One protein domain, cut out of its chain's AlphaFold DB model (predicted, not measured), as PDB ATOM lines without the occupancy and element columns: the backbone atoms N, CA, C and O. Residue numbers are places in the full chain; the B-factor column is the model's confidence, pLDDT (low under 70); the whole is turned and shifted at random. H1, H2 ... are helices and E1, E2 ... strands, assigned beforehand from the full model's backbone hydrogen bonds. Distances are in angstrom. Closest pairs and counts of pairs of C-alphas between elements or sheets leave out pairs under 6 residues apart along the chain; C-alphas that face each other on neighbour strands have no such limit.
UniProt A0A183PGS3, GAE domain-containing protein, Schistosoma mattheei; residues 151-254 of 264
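AT A GLANCE: This is residues 151 to 254 of the 264 residues of the protein "GAE domain-containing protein" of Schistosoma mattheei (UniProt A0A183PGS3). A single antiparallel sheet, twisted and curled, makes a rod-like body: the longer strands E2, E3 and E5 run side by side, and the short strands E1 and E4 form its two edges. One short helix, H1, sits beside the E1 edge and only grazes the sheet, while two long links, residues 186 to 204 and 209 to 224, join E3 to E4 and E4 to E5. The printed part has 104 residues, with five named strands and one named helix in the order E1 E2 E3 E4 E5 H1; the sheet order is E1 E2 E3 E5 E4, all antiparallel. The class is mostly strand, though under half of the residues are in named elements. The whole is only just compact, close to loose, with a radius of gyration of the C-alphas of 15.0 A and spans of 47 by 22 by 21 A.

HOW THE PARTS SIT: E1, residues 151 to 155, and E2, residues 158 to 165, form a hairpin over a tight link, with N 160 and O 153 2.9 A apart, within hydrogen-bond range. E3, residues 175 to 185, forms a hairpin with E2, their directions at 152 degrees, and N 161 and O 182 are 2.8 A apart. E1, E2 and E3 are a meander, each strand the antiparallel neighbour of the one before. On the other side of E3 is E5, residues 225 to 233, at 157 degrees, with N 179 and O 229 2.8 A apart. E4, residues 205 to 208, forms a hairpin with E5, and N 207 and O 230 are 2.8 A apart. E1 and E4 are edge strands and are apart. From edge to edge the strands' lines turn by 57 degrees and the way across the sheet by 88 degrees. H1, residues 244 to 252, is on the sheet but only grazes it, with its residues 245 to 252; the closest C-alphas of E1 and H1 are those of Ile 152 and Arg 249, 6.9 A apart. In H1 every O i to N i+4 pair is within hydrogen-bond range.

IN THESE COORDINATES: E1 begins at C-alpha 151, at (-14.990, -20.521, -31.529). E2 is 22.6 A long from first to last C-alpha, E3 32.0 A and E5 25.8 A; E1 is 10.9 A, E4 10.1 A and H1 11.7 A. E3 ends at C-alpha 185, at (-3.652, -13.932, -29.391). H1 ends at C-alpha 252, at (-10.415, -29.931, -36.772).

THE WHOLE: The two C-alphas farthest apart, those of Gly 172 and Leu 188, are 48.3 A apart. The printed part has no cut. The links from E3 to E4, 19 residues, and from E4 to E5, 16 residues, are long. The mean pLDDT of the printed part is 79.8; residues 166 to 174 and 236 to 254 are under 70, and the mean of H1 is 55.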
ATOM      1  N   THR A 151     -16.381 -20.384 -31.992       88.94
ATOM      2  CA  THR A 151     -14.990 -20.521 -31.529       88.94
ATOM      3  C   THR A 151     -14.573 -21.982 -31.676       88.94
ATOM      4  O   THR A 151     -15.134 -22.852 -31.011       88.94
ATOM      5  N   ILE A 152     -13.620 -22.250 -32.567       84.31
ATOM      6  CA  ILE A 152     -13.167 -23.610 -32.903       84.31
ATOM      7  C   ILE A 152     -11.891 -24.014 -32.164       84.31
ATOM      8  O   ILE A 152     -11.627 -25.200 -31.987       84.31
ATOM      9  N   TYR A 153     -11.125 -23.028 -31.702       85.06
ATOM     10  CA  TYR A 153      -9.916 -23.231 -30.922       85.06
ATOM     11  C   TYR A 153      -9.783 -22.106 -29.894       85.06
ATOM     12  O   TYR A 153     -10.008 -20.936 -30.212       85.06
ATOM     13  N   ASN A 154      -9.460 -22.464 -28.654       89.38
ATOM     14  CA  ASN A 154      -9.219 -21.528 -27.558       89.38
ATOM     15  C   ASN A 154      -8.291 -22.198 -26.540       89.38
ATOM     16  O   ASN A 154      -8.753 -22.886 -25.628       89.38
ATOM     17  N   SER A 155      -6.986 -22.109 -26.770       85.00
ATOM     18  CA  SER A 155      -5.942 -22.737 -25.948       85.00
ATOM     19  C   SER A 155      -4.590 -22.093 -26.252       85.00
ATOM     20  O   SER A 155      -4.409 -21.538 -27.331       85.00
ATOM     21  N   ASN A 156      -3.624 -22.194 -25.336       84.62
ATOM     22  CA  ASN A 156      -2.254 -21.691 -25.538       84.62
ATOM     23  C   ASN A 156      -2.216 -20.228 -26.002       84.62
ATOM     24  O   ASN A 156      -1.529 -19.898 -26.961       84.62
ATOM     25  N   GLU A 157      -3.034 -19.376 -25.381       89.00
ATOM     26  CA  GLU A 157      -3.143 -17.945 -25.705       89.00
ATOM     27  C   GLU A 157      -3.638 -17.628 -27.129       89.00
ATOM     28  O   GLU A 157      -3.869 -16.465 -27.434       89.00
ATOM     29  N   ILE A 158      -3.889 -18.626 -27.982       89.62
ATOM     30  CA  ILE A 158      -4.475 -18.463 -29.313       89.62
ATOM     31  C   ILE A 158      -5.970 -18.767 -29.245       89.62
ATOM     32  O   ILE A 158      -6.421 -19.798 -28.733       89.62
ATOM     33  N   ARG A 159      -6.756 -17.893 -29.866       91.88
ATOM     34  CA  ARG A 159      -8.179 -18.100 -30.111       91.88
ATOM     35  C   ARG A 159      -8.458 -18.005 -31.602       91.88
ATOM     36  O   ARG A 159      -8.085 -17.020 -32.230       91.88
ATOM     37  N   ILE A 160      -9.165 -18.999 -32.138       91.31
ATOM     38  CA  ILE A 160      -9.615 -19.032 -33.532       91.31
ATOM     39  C   ILE A 160     -11.143 -19.076 -33.571       91.31
ATOM     40  O   ILE A 160     -11.783 -19.922 -32.936       91.31
ATOM     41  N   VAL A 161     -11.726 -18.159 -34.336       92.56
ATOM     42  CA  VAL A 161     -13.169 -18.006 -34.528       92.56
ATOM     43  C   VAL A 161     -13.504 -18.150 -36.007       92.56
ATOM     44  O   VAL A 161     -12.850 -17.553 -36.856       92.56
ATOM     45  N   PHE A 162     -14.535 -18.929 -36.314       91.62
ATOM     46  CA  PHE A 162     -15.129 -19.033 -37.641       91.62
ATOM     47  C   PHE A 162     -16.381 -18.170 -37.704       91.62
ATOM     48  O   PHE A 162     -17.323 -18.393 -36.946       91.62
ATOM     49  N   ASN A 163     -16.394 -17.208 -38.622       91.75
ATOM     50  CA  ASN A 163     -17.583 -16.451 -38.992       91.75
ATOM     51  C   ASN A 163     -18.124 -17.013 -40.305       91.75
ATOM     52  O   ASN A 163     -17.374 -17.182 -41.266       91.75
ATOM     53  N   PHE A 164     -19.416 -17.309 -40.351       87.62
ATOM     54  CA  PHE A 164     -20.046 -17.899 -41.525       87.62
ATOM     55  C   PHE A 164     -20.697 -16.804 -42.356       87.62
ATOM     56  O   PHE A 164     -21.533 -16.052 -41.862       87.62
ATOM     57  N   VAL A 165     -20.315 -16.725 -43.626       81.75
ATOM     58  CA  VAL A 165     -20.928 -15.801 -44.576       81.75
ATOM     59  C   VAL A 165     -21.967 -16.583 -45.375       81.75
ATOM     60  O   VAL A 165     -21.601 -17.579 -46.016       81.75
ATOM     61  N   PRO A 166     -23.246 -16.158 -45.372       64.94
ATOM     62  CA  PRO A 166     -24.271 -16.768 -46.205       64.94
ATOM     63  C   PRO A 166     -23.787 -16.801 -47.655       64.94
ATOM     64  O   PRO A 166     -23.466 -15.770 -48.240       64.94
ATOM     65  N   SER A 167     -23.664 -17.996 -48.216       64.12
ATOM     66  CA  SER A 167     -23.285 -18.195 -49.611       64.12
ATOM     67  C   SER A 167     -24.463 -18.844 -50.320       64.12
ATOM     68  O   SER A 167     -25.130 -19.715 -49.764       64.12
ATOM     69  N   ALA A 168     -24.766 -18.349 -51.519       56.19
ATOM     70  CA  ALA A 168     -25.894 -18.823 -52.301       56.19
ATOM     71  C   ALA A 168     -25.694 -20.293 -52.695       56.19
ATOM     72  O   ALA A 168     -24.580 -20.725 -53.003       56.19
ATOM     73  N   VAL A 169     -26.789 -21.053 -52.690       55.16
ATOM     74  CA  VAL A 169     -26.828 -22.407 -53.246       55.16
ATOM     75  C   VAL A 169     -26.526 -22.296 -54.738       55.16
ATOM     76  O   VAL A 169     -27.250 -21.609 -55.455       55.16
ATOM     77  N   LEU A 170     -25.455 -22.944 -55.199       55.16
ATOM     78  CA  LEU A 170     -25.142 -23.009 -56.622       55.16
ATOM     79  C   LEU A 170     -25.879 -24.211 -57.218       55.16
ATOM     80  O   LEU A 170     -25.560 -25.356 -56.887       55.16
ATOM     81  N   ASP A 171     -26.895 -23.915 -58.032       52.62
ATOM     82  CA  ASP A 171     -27.609 -24.804 -58.957       52.62
ATOM     83  C   ASP A 171     -27.577 -26.289 -58.574       52.62
ATOM     84  O   ASP A 171     -26.879 -27.091 -59.181       52.62
ATOM     85  N   GLY A 172     -28.315 -26.649 -57.516       56.69
ATOM     86  CA  GLY A 172     -28.735 -28.018 -57.174       56.69
ATOM     87  C   GLY A 172     -27.652 -29.058 -56.852       56.69
ATOM     88  O   GLY A 172     -27.998 -30.172 -56.458       56.69
ATOM     89  N   HIS A 173     -26.367 -28.740 -57.019       60.38
ATOM     90  CA  HIS A 173     -25.297 -29.742 -57.065       60.38
ATOM     91  C   HIS A 173     -24.377 -29.701 -55.841       60.38
ATOM     92  O   HIS A 173     -23.923 -30.761 -55.416       60.38
ATOM     93  N   PHE A 174     -24.131 -28.526 -55.244       67.00
ATOM     94  CA  PHE A 174     -23.335 -28.374 -54.018       67.00
ATOM     95  C   PHE A 174     -23.760 -27.140 -53.212       67.00
ATOM     96  O   PHE A 174     -24.023 -26.072 -53.761       67.00
ATOM     97  N   ASN A 175     -23.756 -27.273 -51.886       77.56
ATOM     98  CA  ASN A 175     -23.832 -26.140 -50.972       77.56
ATOM     99  C   ASN A 175     -22.418 -25.590 -50.770       77.56
ATOM    100  O   ASN A 175     -21.559 -26.304 -50.248       77.56
ATOM    101  N   ILE A 176     -22.176 -24.344 -51.178       82.94
ATOM    102  CA  ILE A 176     -20.919 -23.640 -50.907       82.94
ATOM    103  C   ILE A 176     -21.093 -22.854 -49.614       82.94
ATOM    104  O   ILE A 176     -22.070 -22.130 -49.458       82.94
ATOM    105  N   ILE A 177     -20.137 -22.977 -48.699       82.69
ATOM    106  CA  ILE A 177     -20.089 -22.217 -47.452       82.69
ATOM    107  C   ILE A 177     -18.806 -21.402 -47.452       82.69
ATOM    108  O   ILE A 177     -17.712 -21.960 -47.545       82.69
ATOM    109  N   THR A 178     -18.941 -20.087 -47.320       89.44
ATOM    110  CA  THR A 178     -17.798 -19.200 -47.111       89.44
ATOM    111  C   THR A 178     -17.610 -18.977 -45.616       89.44
ATOM    112  O   THR A 178     -18.545 -18.608 -44.906       89.44
ATOM    113  N   ILE A 179     -16.395 -19.213 -45.135       90.12
ATOM    114  CA  ILE A 179     -16.016 -19.088 -43.730       90.12
ATOM    115  C   ILE A 179     -14.872 -18.087 -43.646       90.12
ATOM    116  O   ILE A 179     -13.875 -18.215 -44.355       90.12
ATOM    117  N   GLN A 180     -15.000 -17.106 -42.764       94.19
ATOM    118  CA  GLN A 180     -13.906 -16.228 -42.381       94.19
ATOM    119  C   GLN A 180     -13.336 -16.707 -41.047       94.19
ATOM    120  O   GLN A 180     -13.976 -16.587 -40.001       94.19
ATOM    121  N   LEU A 181     -12.124 -17.246 -41.099       93.44
ATOM    122  CA  LEU A 181     -11.300 -17.526 -39.935       93.44
ATOM    123  C   LEU A 181     -10.733 -16.214 -39.400       93.44
ATOM    124  O   LEU A 181     -10.225 -15.396 -40.166       93.44
ATOM    125  N   VAL A 182     -10.810 -16.037 -38.085       95.56
ATOM    126  CA  VAL A 182     -10.207 -14.929 -37.344       95.56
ATOM    127  C   VAL A 182      -9.392 -15.516 -36.202       95.56
ATOM    128  O   VAL A 182      -9.949 -16.174 -35.322       95.56
ATOM    129  N   ALA A 183      -8.085 -15.288 -36.224       93.38
ATOM    130  CA  ALA A 183      -7.153 -15.707 -35.194       93.38
ATOM    131  C   ALA A 183      -6.664 -14.493 -34.395       93.38
ATOM    132  O   ALA A 183      -6.236 -13.477 -34.947       93.38
ATOM    133  N   THR A 184      -6.743 -14.615 -33.075       94.69
ATOM    134  CA  THR A 184      -6.312 -13.609 -32.098       94.69
ATOM    135  C   THR A 184      -5.415 -14.264 -31.067       94.69
ATOM    136  O   THR A 184      -5.607 -15.441 -30.756       94.69
ATOM    137  N   THR A 185      -4.496 -13.490 -30.499       92.25
ATOM    138  CA  THR A 185      -3.652 -13.932 -29.391       92.25
ATOM    139  C   THR A 185      -3.878 -13.066 -28.156       92.25
ATOM    140  O   THR A 185      -4.091 -11.858 -28.271       92.25
ATOM    141  N   THR A 186      -3.852 -13.682 -26.978       91.19
ATOM    142  CA  THR A 186      -3.768 -12.987 -25.684       91.19
ATOM    143  C   THR A 186      -2.335 -12.916 -25.160       91.19
ATOM    144  O   THR A 186      -2.126 -12.419 -24.055       91.19
ATOM    145  N   SER A 187      -1.364 -13.420 -25.925       88.81
ATOM    146  CA  SER A 187       0.047 -13.395 -25.552       88.81
ATOM    147  C   SER A 187       0.608 -11.972 -25.534       88.81
ATOM    148  O   SER A 187       0.102 -11.067 -26.206       88.81
ATOM    149  N   LEU A 188       1.686 -11.779 -24.773       90.38
ATOM    150  CA  LEU A 188       2.440 -10.520 -24.739       90.38
ATOM    151  C   LEU A 188       3.371 -10.355 -25.948       90.38
ATOM    152  O   LEU A 188       3.865  -9.253 -26.182       90.38
ATOM    153  N   GLN A 189       3.620 -11.436 -26.688       90.62
ATOM    154  CA  GLN A 189       4.455 -11.453 -27.885       90.62
ATOM    155  C   GLN A 189       3.631 -11.875 -29.112       90.62
ATOM    156  O   GLN A 189       2.641 -12.601 -28.968       90.62
ATOM    157  N   PRO A 190       3.997 -11.411 -30.321       89.81
ATOM    158  CA  PRO A 190       3.365 -11.884 -31.543       89.81
ATOM    159  C   PRO A 190       3.673 -13.369 -31.754       89.81
ATOM    160  O   PRO A 190       4.709 -13.874 -31.327       89.81
ATOM    161  N   ILE A 191       2.758 -14.065 -32.421       89.06
ATOM    162  CA  ILE A 191       2.935 -15.474 -32.779       89.06
ATOM    163  C   ILE A 191       3.329 -15.522 -34.241       89.06
ATOM    164  O   ILE A 191       2.497 -15.269 -35.112       89.06
ATOM    165  N   ASP A 192       4.593 -15.820 -34.499       91.00
ATOM    166  CA  ASP A 192       5.139 -15.890 -35.846       91.00
ATOM    167  C   ASP A 192       4.927 -17.266 -36.482       91.00
ATOM    168  O   ASP A 192       4.695 -18.264 -35.802       91.00
ATOM    169  N   SER A 193       5.026 -17.316 -37.813       88.62
ATOM    170  CA  SER A 193       4.908 -18.548 -38.609       88.62
ATOM    171  C   SER A 193       3.614 -19.331 -38.355       88.62
ATOM    172  O   SER A 193       3.602 -20.561 -38.336       88.62
ATOM    173  N   PHE A 194       2.503 -18.617 -38.167       87.75
ATOM    174  CA  PHE A 194       1.189 -19.224 -38.038       87.75
ATOM    175  C   PHE A 194       0.764 -19.868 -39.360       87.75
ATOM    176  O   PHE A 194       0.646 -19.198 -40.388       87.75
ATOM    177  N   GLU A 195       0.453 -21.159 -39.302       88.25
ATOM    178  CA  GLU A 195      -0.102 -21.910 -40.418       88.25
ATOM    179  C   GLU A 195      -1.413 -22.574 -39.995       88.25
ATOM    180  O   GLU A 195      -1.483 -23.296 -38.998       88.25
ATOM    181  N   PHE A 196      -2.467 -22.331 -40.769       87.94
ATOM    182  CA  PHE A 196      -3.742 -22.998 -40.580       87.94
ATOM    183  C   PHE A 196      -3.904 -24.122 -41.599       87.94
ATOM    184  O   PHE A 196      -3.917 -23.889 -42.810       87.94
ATOM    185  N   GLN A 197      -4.105 -25.335 -41.091       85.31
ATOM    186  CA  GLN A 197      -4.371 -26.520 -41.890       85.31
ATOM    187  C   GLN A 197      -5.707 -27.140 -41.489       85.31
ATOM    188  O   GLN A 197      -6.089 -27.177 -40.318       85.31
ATOM    189  N   ALA A 198      -6.432 -27.641 -42.483       81.56
ATOM    190  CA  ALA A 198      -7.681 -28.350 -42.276       81.56
ATOM    191  C   ALA A 198      -7.860 -29.415 -43.356       81.56
ATOM    192  O   ALA A 198      -7.490 -29.221 -44.513       81.56
ATOM    193  N   ALA A 199      -8.467 -30.533 -42.974       80.81
ATOM    194  CA  ALA A 199      -8.844 -31.606 -43.881       80.81
ATOM    195  C   ALA A 199     -10.353 -31.727 -43.891       80.81
ATOM    196  O   ALA A 199     -11.008 -31.458 -42.891       80.81
ATOM    197  N   VAL A 200     -10.897 -32.178 -45.014       81.12
ATOM    198  CA  VAL A 200     -12.317 -32.483 -45.141       81.12
ATOM    199  C   VAL A 200     -12.534 -33.926 -45.576       81.12
ATOM    200  O   VAL A 200     -11.648 -34.517 -46.195       81.12
ATOM    201  N   PRO A 201     -13.701 -34.525 -45.269       82.12
ATOM    202  CA  PRO A 201     -14.083 -35.806 -45.848       82.12
ATOM    203  C   PRO A 201     -14.029 -35.759 -47.376       82.12
ATOM    204  O   PRO A 201     -14.290 -34.718 -47.969       82.12
ATOM    205  N   LYS A 202     -13.800 -36.909 -48.019       82.38
ATOM    206  CA  LYS A 202     -13.725 -37.032 -49.490       82.38
ATOM    207  C   LYS A 202     -14.969 -36.530 -50.229       82.38
ATOM    208  O   LYS A 202     -14.884 -36.155 -51.389       82.38
ATOM    209  N   SER A 203     -16.129 -36.563 -49.577       81.38
ATOM    210  CA  SER A 203     -17.386 -36.053 -50.130       81.38
ATOM    211  C   SER A 203     -17.441 -34.527 -50.194       81.38
ATOM    212  O   SER A 203     -18.318 -33.984 -50.853       81.38
ATOM    213  N   CYS A 204     -16.553 -33.844 -49.479       84.88
ATOM    214  CA  CYS A 204     -16.493 -32.397 -49.364       84.88
ATOM    215  C   CYS A 204     -15.230 -31.877 -50.058       84.88
ATOM    216  O   CYS A 204     -14.239 -32.591 -50.188       84.88
ATOM    217  N   GLN A 205     -15.245 -30.612 -50.458       86.44
ATOM    218  CA  GLN A 205     -14.070 -29.939 -51.008       86.44
ATOM    219  C   GLN A 205     -13.791 -28.676 -50.197       86.44
ATOM    220  O   GLN A 205     -14.709 -27.900 -49.939       86.44
ATOM    221  N   LEU A 206     -12.537 -28.483 -49.786       89.12
ATOM    222  CA  LEU A 206     -12.087 -27.310 -49.039       89.12
ATOM    223  C   LEU A 206     -11.077 -26.529 -49.865       89.12
ATOM    224  O   LEU A 206     -10.070 -27.080 -50.300       89.12
ATOM    225  N   GLN A 207     -11.328 -25.236 -50.019       92.38
ATOM    226  CA  GLN A 207     -10.385 -24.285 -50.581       92.38
ATOM    227  C   GLN A 207      -9.963 -23.300 -49.493       92.38
ATOM    228  O   GLN A 207     -10.800 -22.591 -48.931       92.38
ATOM    229  N   LEU A 208      -8.663 -23.247 -49.218       92.00
ATOM    230  CA  LEU A 208      -8.048 -22.259 -48.339       92.00
ATOM    231  C   LEU A 208      -7.527 -21.104 -49.194       92.00
ATOM    232  O   LEU A 208      -6.753 -21.320 -50.127       92.00
ATOM    233  N   PHE A 209      -7.953 -19.885 -48.891       95.38
ATOM    234  CA  PHE A 209      -7.356 -18.687 -49.477       95.38
ATOM    235  C   PHE A 209      -6.103 -18.293 -48.685       95.38
ATOM    236  O   PHE A 209      -5.964 -18.717 -47.531       95.38
ATOM    237  N   PRO A 210      -5.191 -17.495 -49.273       96.12
ATOM    238  CA  PRO A 210      -4.041 -16.976 -48.547       96.12
ATOM    239  C   PRO A 210      -4.471 -16.255 -47.259       96.12
ATOM    240  O   PRO A 210      -5.477 -15.535 -47.275       96.12
ATOM    241  N   PRO A 211      -3.750 -16.446 -46.142       94.81
ATOM    242  CA  PRO A 211      -4.009 -15.696 -44.922       94.81
ATOM    243  C   PRO A 211      -3.600 -14.227 -45.096       94.81
ATOM    244  O   PRO A 211      -2.787 -13.884 -45.955       94.81
ATOM    245  N   SER A 212      -4.145 -13.349 -44.256       96.56
ATOM    246  CA  SER A 212      -3.829 -11.915 -44.280       96.56
ATOM    247  C   SER A 212      -2.412 -11.594 -43.793       96.56
ATOM    248  O   SER A 212      -1.909 -10.509 -44.064       96.56
ATOM    249  N   SER A 213      -1.795 -12.498 -43.031       93.75
ATOM    250  CA  SER A 213      -0.432 -12.405 -42.499       93.75
ATOM    251  C   SER A 213       0.081 -13.819 -42.196       93.75
ATOM    252  O   SER A 213      -0.712 -14.754 -42.125       93.75
ATOM    253  N   SER A 214       1.390 -13.979 -42.003       89.62
ATOM    254  CA  SER A 214       2.010 -15.197 -41.460       89.62
ATOM    255  C   SER A 214       2.232 -15.130 -39.945       89.62
ATOM    256  O   SER A 214       2.730 -16.086 -39.360       89.62
ATOM    257  N   SER A 215       1.875 -14.020 -39.296       92.06
ATOM    258  CA  SER A 215       1.951 -13.858 -37.844       92.06
ATOM    259  C   SER A 215       0.641 -13.336 -37.261       92.06
ATOM    260  O   SER A 215      -0.067 -12.542 -37.893       92.06
ATOM    261  N   ILE A 216       0.311 -13.788 -36.049       92.94
ATOM    262  CA  ILE A 216      -0.791 -13.252 -35.249       92.94
ATOM    263  C   ILE A 216      -0.214 -12.126 -34.381       92.94
ATOM    264  O   ILE A 216       0.530 -12.409 -33.436       92.94
ATOM    265  N   PRO A 217      -0.530 -10.856 -34.674       92.00
ATOM    266  CA  PRO A 217      -0.003  -9.741 -33.903       92.00
ATOM    267  C   PRO A 217      -0.639  -9.690 -32.508       92.00
ATOM    268  O   PRO A 217      -1.798 -10.063 -32.326       92.00
ATOM    269  N   CYS A 218       0.123  -9.206 -31.527       91.62
ATOM    270  CA  CYS A 218      -0.322  -9.029 -30.147       91.62
ATOM    271  C   CYS A 218      -0.671  -7.561 -29.837       91.62
ATOM    272  O   CYS A 218      -0.078  -6.634 -30.393       91.62
ATOM    273  N   GLY A 219      -1.578  -7.350 -28.879       88.75
ATOM    274  CA  GLY A 219      -1.883  -6.036 -28.308       88.75
ATOM    275  C   GLY A 219      -3.328  -5.556 -28.518       88.75
ATOM    276  O   GLY A 219      -4.093  -6.137 -29.279       88.75
ATOM    277  N   PRO A 220      -3.737  -4.468 -27.843       82.12
ATOM    278  CA  PRO A 220      -5.137  -4.026 -27.799       82.12
ATOM    279  C   PRO A 220      -5.675  -3.456 -29.121       82.12
ATOM    280  O   PRO A 220      -6.883  -3.441 -29.324       82.12
ATOM    281  N   ASN A 221      -4.794  -3.003 -30.019       86.31
ATOM    282  CA  ASN A 221      -5.153  -2.421 -31.321       86.31
ATOM    283  C   ASN A 221      -4.602  -3.244 -32.496       86.31
ATOM    284  O   ASN A 221      -4.494  -2.737 -33.612       86.31
ATOM    285  N   SER A 222      -4.185  -4.488 -32.248       89.31
ATOM    286  CA  SER A 222      -3.651  -5.344 -33.298       89.31
ATOM    287  C   SER A 222      -4.775  -5.868 -34.188       89.31
ATOM    288  O   SER A 222      -5.766  -6.406 -33.691       89.31
ATOM    289  N   THR A 223      -4.606  -5.766 -35.504       94.56
ATOM    290  CA  THR A 223      -5.527  -6.384 -36.462       94.56
ATOM    291  C   THR A 223      -5.400  -7.905 -36.378       94.56
ATOM    292  O   THR A 223      -4.292  -8.411 -36.542       94.56
ATOM    293  N   PRO A 224      -6.488  -8.655 -36.146       94.94
ATOM    294  CA  PRO A 224      -6.404 -10.106 -36.075       94.94
ATOM    295  C   PRO A 224      -5.958 -10.698 -37.413       94.94
ATOM    296  O   PRO A 224      -6.239 -10.149 -38.483       94.94
ATOM    297  N   LEU A 225      -5.314 -11.860 -37.356       95.12
ATOM    298  CA  LEU A 225      -5.021 -12.625 -38.558       95.12
ATOM    299  C   LEU A 225      -6.331 -13.197 -39.104       95.12
ATOM    300  O   LEU A 225      -7.128 -13.770 -38.360       95.12
ATOM    301  N   THR A 226      -6.569 -13.031 -40.402       96.50
ATOM    302  CA  THR A 226      -7.787 -13.514 -41.053       96.50
ATOM    303  C   THR A 226      -7.465 -14.397 -42.241       96.50
ATOM    304  O   THR A 226      -6.454 -14.213 -42.914       96.50
ATOM    305  N   GLN A 227      -8.331 -15.367 -42.506       94.88
ATOM    306  CA  GLN A 227      -8.207 -16.241 -43.664       94.88
ATOM    307  C   GLN A 227      -9.597 -16.640 -44.147       94.88
ATOM    308  O   GLN A 227     -10.492 -16.899 -43.343       94.88
ATOM    309  N   VAL A 228      -9.794 -16.681 -45.461       95.12
ATOM    310  CA  VAL A 228     -11.057 -17.140 -46.048       95.12
ATOM    311  C   VAL A 228     -10.945 -18.618 -46.397       95.12
ATOM    312  O   VAL A 228      -9.927 -19.077 -46.912       95.12
ATOM    313  N   LEU A 229     -12.012 -19.363 -46.129       92.50
ATOM    314  CA  LEU A 229     -12.166 -20.756 -46.504       92.50
ATOM    315  C   LEU A 229     -13.472 -20.903 -47.284       92.50
ATOM    316  O   LEU A 229     -14.498 -20.341 -46.896       92.50
ATOM    317  N   LYS A 230     -13.452 -21.683 -48.363       90.69
ATOM    318  CA  LYS A 230     -14.664 -22.113 -49.068       90.69
ATOM    319  C   LYS A 230     -14.819 -23.615 -48.943       90.69
ATOM    320  O   LYS A 230     -13.903 -24.365 -49.268       90.69
ATOM    321  N   LEU A 231     -15.981 -24.038 -48.472       87.44
ATOM    322  CA  LEU A 231     -16.317 -25.432 -48.241       87.44
ATOM    323  C   LEU A 231     -17.498 -25.817 -49.136       87.44
ATOM    324  O   LEU A 231     -18.608 -25.338 -48.919       87.44
ATOM    325  N   SER A 232     -17.262 -26.677 -50.124       87.25
ATOM    326  CA  SER A 232     -18.307 -27.226 -50.993       87.25
ATOM    327  C   SER A 232     -18.740 -28.590 -50.484       87.25
ATOM    328  O   SER A 232     -17.906 -29.484 -50.313       87.25
ATOM    329  N   VAL A 233     -20.041 -28.763 -50.248       81.44
ATOM    330  CA  VAL A 233     -20.592 -29.997 -49.669       81.44
ATOM    331  C   VAL A 233     -21.813 -30.492 -50.419       81.44
ATOM    332  O   VAL A 233     -22.593 -29.675 -50.914       81.44
ATOM    333  N   PRO A 234     -21.998 -31.821 -50.530       81.75
ATOM    334  CA  PRO A 234     -23.089 -32.375 -51.304       81.75
ATOM    335  C   PRO A 234     -24.457 -31.969 -50.735       81.75
ATOM    336  O   PRO A 234     -24.625 -31.889 -49.516       81.75
ATOM    337  N   PRO A 235     -25.477 -31.799 -51.590       70.25
ATOM    338  CA  PRO A 235     -26.805 -31.320 -51.208       70.25
ATOM    339  C   PRO A 235     -27.559 -32.288 -50.290       70.25
ATOM    340  O   PRO A 235     -28.429 -31.875 -49.534       70.25
ATOM    341  N   LYS A 236     -27.203 -33.580 -50.313       63.97
ATOM    342  CA  LYS A 236     -27.798 -34.622 -49.457       63.97
ATOM    343  C   LYS A 236     -27.341 -34.567 -47.998       63.97
ATOM    344  O   LYS A 236     -27.900 -35.276 -47.166       63.97
ATOM    345  N   VAL A 237     -26.331 -33.762 -47.677       60.28
ATOM    346  CA  VAL A 237     -25.843 -33.610 -46.308       60.28
ATOM    347  C   VAL A 237     -26.597 -32.450 -45.661       60.28
ATOM    348  O   VAL A 237     -26.337 -31.287 -45.959       60.28
ATOM    349  N   ASN A 238     -27.560 -32.765 -44.788       56.50
ATOM    350  CA  ASN A 238     -28.290 -31.740 -44.050       56.50
ATOM    351  C   ASN A 238     -27.378 -31.115 -42.981       56.50
ATOM    352  O   ASN A 238     -27.132 -31.693 -41.920       56.50
ATOM    353  N   TRP A 239     -26.886 -29.917 -43.274       53.09
ATOM    354  CA  TRP A 239     -26.033 -29.124 -42.393       53.09
ATOM    355  C   TRP A 239     -26.692 -28.710 -41.081       53.09
ATOM    356  O   TRP A 239     -25.996 -28.513 -40.093       53.09
ATOM    357  N   VAL A 240     -28.022 -28.613 -41.051       50.84
ATOM    358  CA  VAL A 240     -28.764 -28.272 -39.830       50.84
ATOM    359  C   VAL A 240     -28.709 -29.431 -38.830       50.84
ATOM    360  O   VAL A 240     -28.617 -29.210 -37.627       50.84
ATOM    361  N   ALA A 241     -28.686 -30.676 -39.322       44.16
ATOM    362  CA  ALA A 241     -28.562 -31.873 -38.487       44.16
ATOM    363  C   ALA A 241     -27.106 -32.163 -38.083       44.16
ATOM    364  O   ALA A 241     -26.837 -32.703 -37.006       44.16
ATOM    365  N   LEU A 242     -26.145 -31.784 -38.927       50.06
ATOM    366  CA  LEU A 242     -24.732 -31.782 -38.579       50.06
ATOM    367  C   LEU A 242     -24.415 -30.499 -37.828       50.06
ATOM    368  O   LEU A 242     -23.831 -29.597 -38.416       50.06
ATOM    369  N   TYR A 243     -24.791 -30.432 -36.543       53.31
ATOM    370  CA  TYR A 243     -24.402 -29.360 -35.619       53.31
ATOM    371  C   TYR A 243     -23.046 -28.791 -36.051       53.31
ATOM    372  O   TYR A 243     -22.057 -29.524 -35.936       53.31
ATOM    373  N   PRO A 244     -22.968 -27.563 -36.601       55.81
ATOM    374  CA  PRO A 244     -21.745 -27.074 -37.237       55.81
ATOM    375  C   PRO A 244     -20.575 -27.184 -36.259       55.81
ATOM    376  O   PRO A 244     -19.488 -27.614 -36.618       55.81
ATOM    377  N   PHE A 245     -20.848 -26.990 -34.969       49.28
ATOM    378  CA  PHE A 245     -19.918 -27.272 -33.886       49.28
ATOM    379  C   PHE A 245     -19.354 -28.707 -33.868       49.28
ATOM    380  O   PHE A 245     -18.151 -28.879 -33.727       49.28
ATOM    381  N   SER A 246     -20.186 -29.742 -34.012       52.72
ATOM    382  CA  SER A 246     -19.774 -31.156 -34.014       52.72
ATOM    383  C   SER A 246     -19.077 -31.561 -35.315       52.72
ATOM    384  O   SER A 246     -18.081 -32.287 -35.278       52.72
ATOM    385  N   PHE A 247     -19.555 -31.057 -36.459       59.25
ATOM    386  CA  PHE A 247     -18.913 -31.295 -37.750       59.25
ATOM    387  C   PHE A 247     -17.530 -30.643 -37.806       59.25
ATOM    388  O   PHE A 247     -16.551 -31.344 -38.042       59.25
ATOM    389  N   PHE A 248     -17.426 -29.345 -37.497       60.72
ATOM    390  CA  PHE A 248     -16.147 -28.630 -37.483       60.72
ATOM    391  C   PHE A 248     -15.220 -29.107 -36.365       60.72
ATOM    392  O   PHE A 248     -14.018 -29.177 -36.594       60.72
ATOM    393  N   ARG A 249     -15.736 -29.532 -35.199       55.00
ATOM    394  CA  ARG A 249     -14.900 -30.210 -34.192       55.00
ATOM    395  C   ARG A 249     -14.296 -31.490 -34.748       55.00
ATOM    396  O   ARG A 249     -13.084 -31.639 -34.681       55.00
ATOM    397  N   LYS A 250     -15.098 -32.397 -35.321       52.69
ATOM    398  CA  LYS A 250     -14.578 -33.636 -35.936       52.69
ATOM    399  C   LYS A 250     -13.600 -33.354 -37.080       52.69
ATOM    400  O   LYS A 250     -12.634 -34.092 -37.224       52.69
ATOM    401  N   LEU A 251     -13.836 -32.288 -37.842       53.22
ATOM    402  CA  LEU A 251     -12.965 -31.817 -38.918       53.22
ATOM    403  C   LEU A 251     -11.593 -31.357 -38.405       53.22
ATOM    404  O   LEU A 251     -10.561 -31.702 -38.971       53.22
ATOM    405  N   LEU A 252     -11.599 -30.586 -37.316       53.16
ATOM    406  CA  LEU A 252     -10.415 -29.931 -36.772       53.16
ATOM    407  C   LEU A 252      -9.600 -30.841 -35.844       53.16
ATOM    408  O   LEU A 252      -8.380 -30.711 -35.794       53.16
ATOM    409  N   TYR A 253     -10.241 -31.808 -35.172       46.59
ATOM    410  CA  TYR A 253      -9.543 -32.815 -34.358       46.59
ATOM    411  C   TYR A 253      -8.493 -33.599 -35.152       46.59
ATOM    412  O   TYR A 253      -7.574 -34.141 -34.547       46.59
ATOM    413  N   PHE A 254      -8.608 -33.664 -36.481       40.47
ATOM    414  CA  PHE A 254      -7.654 -34.406 -37.295       40.47
ATOM    415  C   PHE A 254      -6.365 -33.628 -37.615       40.47
ATOM    416  O   PHE A 254      -5.376 -34.274 -37.934       40.47
TER     417      PHE A 254